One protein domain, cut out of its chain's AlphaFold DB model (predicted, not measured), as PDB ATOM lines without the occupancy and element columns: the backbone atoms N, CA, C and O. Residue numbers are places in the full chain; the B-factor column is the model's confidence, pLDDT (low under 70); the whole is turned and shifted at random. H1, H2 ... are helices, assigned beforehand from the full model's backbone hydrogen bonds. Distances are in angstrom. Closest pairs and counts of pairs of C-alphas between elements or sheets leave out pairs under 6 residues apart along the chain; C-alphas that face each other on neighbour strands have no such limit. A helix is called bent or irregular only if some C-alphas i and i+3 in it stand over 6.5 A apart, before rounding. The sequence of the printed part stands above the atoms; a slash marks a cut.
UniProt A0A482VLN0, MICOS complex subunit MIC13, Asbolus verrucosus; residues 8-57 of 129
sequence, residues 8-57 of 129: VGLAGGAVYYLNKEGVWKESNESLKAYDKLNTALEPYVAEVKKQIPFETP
ATOM      1  N   VAL A   8      -0.681 -14.704 -51.078       88.62
ATOM      2  CA  VAL A   8      -0.551 -16.117 -50.695       88.62
ATOM      3  C   VAL A   8       0.868 -16.425 -50.216       88.62
ATOM      4  O   VAL A   8       1.021 -17.109 -49.213       88.62
ATOM      5  N   GLY A   9       1.898 -15.876 -50.865       91.06
ATOM      6  CA  GLY A   9       3.292 -16.025 -50.444       91.06
ATOM      7  C   GLY A   9       3.563 -15.403 -49.073       91.06
ATOM      8  O   GLY A   9       4.161 -16.051 -48.220       91.06
ATOM      9  N   LEU A  10       3.061 -14.189 -48.823       89.12
ATOM     10  CA  LEU A  10       3.165 -13.538 -47.511       89.12
ATOM     11  C   LEU A  10       2.409 -14.312 -46.427       89.12
ATOM     12  O   LEU A  10       2.960 -14.560 -45.357       89.12
ATOM     13  N   ALA A  11       1.175 -14.734 -46.708       85.12
ATOM     14  CA  ALA A  11       0.383 -15.525 -45.771       85.12
ATOM     15  C   ALA A  11       1.049 -16.879 -45.471       85.12
ATOM     16  O   ALA A  11       1.163 -17.266 -44.311       85.12
ATOM     17  N   GLY A  12       1.550 -17.572 -46.495       85.81
ATOM     18  CA  GLY A  12       2.273 -18.834 -46.346       85.81
ATOM     19  C   GLY A  12       3.582 -18.676 -45.571       85.81
ATOM     20  O   GLY A  12       3.873 -19.491 -44.700       85.81
ATOM     21  N   GLY A  13       4.333 -17.601 -45.821       85.50
ATOM     22  CA  GLY A  13       5.548 -17.272 -45.074       85.50
ATOM     23  C   GLY A  13       5.272 -16.998 -43.596       85.50
ATOM     24  O   GLY A  13       5.974 -17.527 -42.736       85.50
ATOM     25  N   ALA A  14       4.209 -16.248 -43.293       83.19
ATOM     26  CA  ALA A  14       3.779 -15.998 -41.918       83.19
ATOM     27  C   ALA A  14       3.386 -17.299 -41.197       83.19
ATOM     28  O   ALA A  14       3.825 -17.542 -40.075       83.19
ATOM     29  N   VAL A  15       2.620 -18.174 -41.856       81.31
ATOM     30  CA  VAL A  15       2.238 -19.484 -41.301       81.31
ATOM     31  C   VAL A  15       3.460 -20.381 -41.086       81.31
ATOM     32  O   VAL A  15       3.576 -21.017 -40.041       81.31
ATOM     33  N   TYR A  16       4.403 -20.411 -42.030       83.19
ATOM     34  CA  TYR A  16       5.642 -21.182 -41.897       83.19
ATOM     35  C   TYR A  16       6.489 -20.702 -40.714       83.19
ATOM     36  O   TYR A  16       7.000 -21.515 -39.942       83.19
ATOM     37  N   TYR A  17       6.598 -19.384 -40.544       81.25
ATOM     38  CA  TYR A  17       7.303 -18.783 -39.419       81.25
ATOM     39  C   TYR A  17       6.649 -19.149 -38.079       81.25
ATOM     40  O   TYR A  17       7.328 -19.660 -37.192       81.25
ATOM     41  N   LEU A  18       5.324 -19.007 -37.968       76.50
ATOM     42  CA  LEU A  18       4.555 -19.375 -36.770       76.50
ATOM     43  C   LEU A  18       4.661 -20.869 -36.430       76.50
ATOM     44  O   LEU A  18       4.716 -21.244 -35.259       76.50
ATOM     45  N   ASN A  19       4.719 -21.735 -37.444       75.88
ATOM     46  CA  ASN A  19       4.927 -23.167 -37.241       75.88
ATOM     47  C   ASN A  19       6.356 -23.478 -36.762       75.88
ATOM     48  O   ASN A  19       6.560 -24.345 -35.911       75.88
ATOM     49  N   LYS A  20       7.363 -22.756 -37.272       74.69
ATOM     50  CA  LYS A  20       8.759 -22.898 -36.833       74.69
ATOM     51  C   LYS A  20       8.965 -22.395 -35.406       74.69
ATOM     52  O   LYS A  20       9.707 -23.030 -34.661       74.69
ATOM     53  N   GLU A  21       8.290 -21.315 -35.020       66.88
ATOM     54  CA  GLU A  21       8.257 -20.831 -33.634       66.88
ATOM     55  C   GLU A  21       7.470 -21.748 -32.692       66.88
ATOM     56  O   GLU A  21       7.477 -21.538 -31.489       66.88
ATOM     57  N   GLY A  22       6.832 -22.801 -33.204       62.97
ATOM     58  CA  GLY A  22       6.195 -23.812 -32.372       62.97
ATOM     59  C   GLY A  22       4.842 -23.392 -31.809       62.97
ATOM     60  O   GLY A  22       4.301 -24.107 -30.974       62.97
ATOM     61  N   VAL A  23       4.239 -22.304 -32.304       65.69
ATOM     62  CA  VAL A  23       2.878 -21.866 -31.921       65.69
ATOM     63  C   VAL A  23       1.828 -22.949 -32.223       65.69
ATOM     64  O   VAL A  23       0.805 -23.025 -31.550       65.69
ATOM     65  N   TRP A  24       2.101 -23.809 -33.208       68.56
ATOM     66  CA  TRP A  24       1.220 -24.892 -33.664       68.56
ATOM     67  C   TRP A  24       1.822 -26.295 -33.461       68.56
ATOM     68  O   TRP A  24       1.281 -27.272 -33.977       68.56
ATOM     69  N   LYS A  25       2.960 -26.400 -32.764       63.09
ATOM     70  CA  LYS A  25       3.652 -27.670 -32.498       63.09
ATOM     71  C   LYS A  25       3.285 -28.220 -31.116       63.09
ATOM     72  O   LYS A  25       2.266 -27.850 -30.541       63.09
ATOM     73  N   GLU A  26       4.074 -29.160 -30.602       65.12
ATOM     74  CA  GLU A  26       3.847 -29.741 -29.286       65.12
ATOM     75  C   GLU A  26       3.884 -28.694 -28.170       65.12
ATOM     76  O   GLU A  26       4.675 -27.750 -28.191       65.12
ATOM     77  N   SER A  27       3.057 -28.929 -27.151       63.06
ATOM     78  CA  SER A  27       2.792 -28.014 -26.035       63.06
ATOM     79  C   SER A  27       4.065 -27.456 -25.369       63.06
ATOM     80  O   SER A  27       4.100 -26.303 -24.949       63.06
ATOM     81  N   ASN A  28       5.155 -28.235 -25.324       62.50
ATOM     82  CA  ASN A  28       6.433 -27.804 -24.745       62.50
ATOM     83  C   ASN A  28       7.152 -26.730 -25.591       62.50
ATOM     84  O   ASN A  28       7.743 -25.800 -25.043       62.50
ATOM     85  N   GLU A  29       7.094 -26.829 -26.922       64.81
ATOM     86  CA  GLU A  29       7.690 -25.832 -27.819       64.81
ATOM     87  C   GLU A  29       6.865 -24.540 -27.832       64.81
ATOM     88  O   GLU A  29       7.438 -23.450 -27.787       64.81
ATOM     89  N   SER A  30       5.533 -24.655 -27.788       61.69
ATOM     90  CA  SER A  30       4.630 -23.502 -27.699       61.69
ATOM     91  C   SER A  30       4.814 -22.719 -26.397       61.69
ATOM     92  O   SER A  30       4.826 -21.490 -26.424       61.69
ATOM     93  N   LEU A  31       5.015 -23.405 -25.264       64.25
ATOM     94  CA  LEU A  31       5.285 -22.760 -23.972       64.25
ATOM     95  C   LEU A  31       6.611 -21.988 -23.979       64.25
ATOM     96  O   LEU A  31       6.663 -20.859 -23.506       64.25
ATOM     97  N   LYS A  32       7.669 -22.541 -24.587       70.88
ATOM     98  CA  LYS A  32       8.959 -21.840 -24.725       70.88
ATOM     99  C   LYS A  32       8.866 -20.608 -25.623       70.88
ATOM    100  O   LYS A  32       9.555 -19.619 -25.380       70.88
ATOM    101  N   ALA A  33       8.058 -20.672 -26.678       67.69
ATOM    102  CA  ALA A  33       7.793 -19.521 -27.536       67.69
ATOM    103  C   ALA A  33       6.982 -18.451 -26.796       67.69
ATOM    104  O   ALA A  33       7.303 -17.268 -26.886       67.69
ATOM    105  N   TYR A  34       5.991 -18.876 -26.010       66.00
ATOM    106  CA  TYR A  34       5.210 -17.998 -25.151       66.00
ATOM    107  C   TYR A  34       6.084 -17.289 -24.112       66.00
ATOM    108  O   TYR A  34       6.011 -16.070 -24.017       66.00
ATOM    109  N   ASP A  35       6.970 -18.004 -23.412       72.00
ATOM    110  CA  ASP A  35       7.895 -17.402 -22.442       72.00
ATOM    111  C   ASP A  35       8.817 -16.372 -23.100       72.00
ATOM    112  O   ASP A  35       8.953 -15.259 -22.600       72.00
ATOM    113  N   LYS A  36       9.394 -16.688 -24.268       76.38
ATOM    114  CA  LYS A  36      10.236 -15.739 -25.016       76.38
ATOM    115  C   LYS A  36       9.480 -14.480 -25.426       76.38
ATOM    116  O   LYS A  36      10.029 -13.385 -25.332       76.38
ATOM    117  N   LEU A  37       8.240 -14.634 -25.888       72.06
ATOM    118  CA  LEU A  37       7.383 -13.502 -26.227       72.06
ATOM    119  C   LEU A  37       7.042 -12.690 -24.980       72.06
ATOM    120  O   LEU A  37       7.103 -11.467 -25.027       72.06
ATOM    121  N   ASN A  38       6.744 -13.347 -23.862       70.25
ATOM    122  CA  ASN A  38       6.410 -12.677 -22.614       70.25
ATOM    123  C   ASN A  38       7.609 -11.880 -22.075       70.25
ATOM    124  O   ASN A  38       7.450 -10.706 -21.768       70.25
ATOM    125  N   THR A  39       8.824 -12.446 -22.082       75.62
ATOM    126  CA  THR A  39      10.065 -11.736 -21.714       75.62
ATOM    127  C   THR A  39      10.375 -10.570 -22.660       75.62
ATOM    128  O   THR A  39      10.825  -9.515 -22.222       75.62
ATOM    129  N   ALA A  40      10.124 -10.721 -23.964       74.00
ATOM    130  CA  ALA A  40      10.330  -9.641 -24.933       74.00
ATOM    131  C   ALA A  40       9.297  -8.508 -24.794       74.00
ATOM    132  O   ALA A  40       9.603  -7.347 -25.071       74.00
ATOM    133  N   LEU A  41       8.075  -8.840 -24.375       69.69
ATOM    134  CA  LEU A  41       6.971  -7.899 -24.189       69.69
ATOM    135  C   LEU A  41       6.946  -7.277 -22.788       69.69
ATOM    136  O   LEU A  41       6.358  -6.214 -22.618       69.69
ATOM    137  N   GLU A  42       7.611  -7.887 -21.807       70.12
ATOM    138  CA  GLU A  42       7.692  -7.448 -20.412       70.12
ATOM    139  C   GLU A  42       8.007  -5.947 -20.232       70.12
ATOM    140  O   GLU A  42       7.253  -5.279 -19.514       70.12
ATOM    141  N   PRO A  43       9.017  -5.352 -20.908       73.94
ATOM    142  CA  PRO A  43       9.303  -3.923 -20.754       73.94
ATOM    143  C   PRO A  43       8.187  -3.021 -21.307       73.94
ATOM    144  O   PRO A  43       7.895  -1.979 -20.724       73.94
ATOM    145  N   TYR A  44       7.512  -3.439 -22.380       66.38
ATOM    146  CA  TYR A  44       6.432  -2.671 -23.009       66.38
ATOM    147  C   TYR A  44       5.111  -2.808 -22.247       66.38
ATOM    148  O   TYR A  44       4.367  -1.842 -22.083       66.38
ATOM    149  N   VAL A  45       4.829  -3.999 -21.718       63.84
ATOM    150  CA  VAL A  45       3.657  -4.251 -20.877       63.84
ATOM    151  C   VAL A  45       3.790  -3.513 -19.544       63.84
ATOM    152  O   VAL A  45       2.797  -2.983 -19.054       63.84
ATOM    153  N   ALA A  46       4.997  -3.399 -18.979       65.31
ATOM    154  CA  ALA A  46       5.242  -2.628 -17.758       65.31
ATOM    155  C   ALA A  46       4.973  -1.121 -17.932       65.31
ATOM    156  O   ALA A  46       4.461  -0.473 -17.016       65.31
ATOM    157  N   GLU A  47       5.278  -0.564 -19.106       65.75
ATOM    158  CA  GLU A  47       5.018   0.842 -19.430       65.75
ATOM    159  C   GLU A  47       3.526   1.106 -19.687       65.75
ATOM    160  O   GLU A  47       2.953   2.054 -19.145       65.75
ATOM    161  N   VAL A  48       2.859   0.210 -20.420       64.19
ATOM    162  CA  VAL A  48       1.415   0.299 -20.699       64.19
ATOM    163  C   VAL A  48       0.577   0.087 -19.431       64.19
ATOM    164  O   VAL A  48      -0.409   0.791 -19.215       64.19
ATOM    165  N   LYS A  49       1.005  -0.807 -18.531       62.06
ATOM    166  CA  LYS A  49       0.339  -1.070 -17.244       62.06
ATOM    167  C   LYS A  49       0.435   0.108 -16.263       62.06
ATOM    168  O   LYS A  49      -0.401   0.213 -15.371       62.06
ATOM    169  N   LYS A  50       1.416   1.009 -16.424       66.56
ATOM    170  CA  LYS A  50       1.502   2.268 -15.654       66.56
ATOM    171  C   LYS A  50       0.534   3.342 -16.153       66.56
ATOM    172  O   LYS A  50       0.085   4.153 -15.351       66.56
ATOM    173  N   GLN A  51       0.241   3.370 -17.453       66.44
ATOM    174  CA  GLN A  51      -0.616   4.396 -18.061       66.44
ATOM    175  C   GLN A  51      -2.100   4.017 -18.048       66.44
ATOM    176  O   GLN A  51      -2.958   4.896 -18.059       66.44
ATOM    177  N   ILE A  52      -2.413   2.721 -17.992       60.75
ATOM    178  CA  ILE A  52      -3.783   2.223 -17.946       60.75
ATOM    179  C   ILE A  52      -3.881   1.262 -16.755       60.75
ATOM    180  O   ILE A  52      -3.344   0.155 -16.841       60.75
ATOM    181  N   PRO A  53      -4.559   1.630 -15.648       58.72
ATOM    182  CA  PRO A  53      -4.930   0.683 -14.603       58.72
ATOM    183  C   PRO A  53      -6.037  -0.226 -15.154       58.72
ATOM    184  O   PRO A  53      -7.212  -0.100 -14.828       58.72
ATOM    185  N   PHE A  54      -5.665  -1.096 -16.089       58.25
ATOM    186  CA  PHE A  54      -6.542  -2.086 -16.681       58.25
ATOM    187  C   PHE A  54      -6.392  -3.368 -15.872       58.25
ATOM    188  O   PHE A  54      -5.417  -4.108 -16.028       58.25
ATOM    189  N   GLU A  55      -7.350  -3.629 -14.985       59.56
ATOM    190  CA  GLU A  55      -7.580  -4.989 -14.521       59.56
ATOM    191  C   GLU A  55      -8.016  -5.799 -15.739       59.56
ATOM    192  O   GLU A  55      -9.107  -5.609 -16.276       59.56
ATOM    193  N   THR A  56      -7.127  -6.667 -16.226       55.47
ATOM    194  CA  THR A  56      -7.482  -7.650 -17.246       55.47
ATOM    195  C   THR A  56      -8.721  -8.392 -16.761       55.47
ATOM    196  O   THR A  56      -8.632  -9.051 -15.719       55.47
ATOM    197  N   PRO A  57      -9.865  -8.299 -17.469       57.19
ATOM    198  CA  PRO A  57     -11.043  -9.052 -17.085       57.19
ATOM    199  C   PRO A  57     -10.648 -10.531 -17.031       57.19
ATOM    200  O   PRO A  57      -9.854 -10.969 -17.875       57.19
TER     201      PRO A  57
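AT A GLANCE: This is residues 8 to 57 of the 129 residues of the protein "MICOS complex subunit MIC13" of Asbolus verrucosus (UniProt A0A482VLN0). Two helices make an open corner: H1 is one arm, and the longer, bent H2 is the other, joined to H1 by residues 21 to 26. Residues 35 to 57 stick out free, with the tail 52 to 57 turning off the end of H2. The printed part has 50 residues, of which 38 are in two named helices, H1 then H2 along the chain, with no named strand, and its class is all helix. The whole is only just extended, close to loose, with a radius of gyration of the C-alphas of 14.7 A and spans of 39 by 27 by 21 A.

HOW THE PARTS SIT: H1, residues 8 to 20, is joined by a short link of 6 residues to H2, residues 27 to 51. By its hydrogen bonds H2 was assigned as one helix, but it is bent: C-alphas 40 and 43 are 7.2 A apart. Its arms, H2a, residues 27 to 40, and H2b, residues 43 to 51, stand at a steep tilt of 62 degrees. H1 and H2a are near each other, with 5 pairs of C-alphas within 10 A. H1 and H2b are apart. In H1, H2a and H2b every O i to N i+4 pair is within hydrogen-bond range.

IN THESE COORDINATES: H1 begins at C-alpha 8 (-0.551, -16.117, -50.695) and is 18.0 A long. H2a is 19.9 A and H2b 13.2 A, ending at C-alpha 51 (-0.616, 4.396, -18.061).

THE WHOLE: The C-alphas farthest apart, of Gly 9 and Pro 53, are 40.4 A apart. The printed part has no cut. Its mean pLDDT is 70.4, and 28 residues are under 70, among them 21 to 31 and 44 to 57.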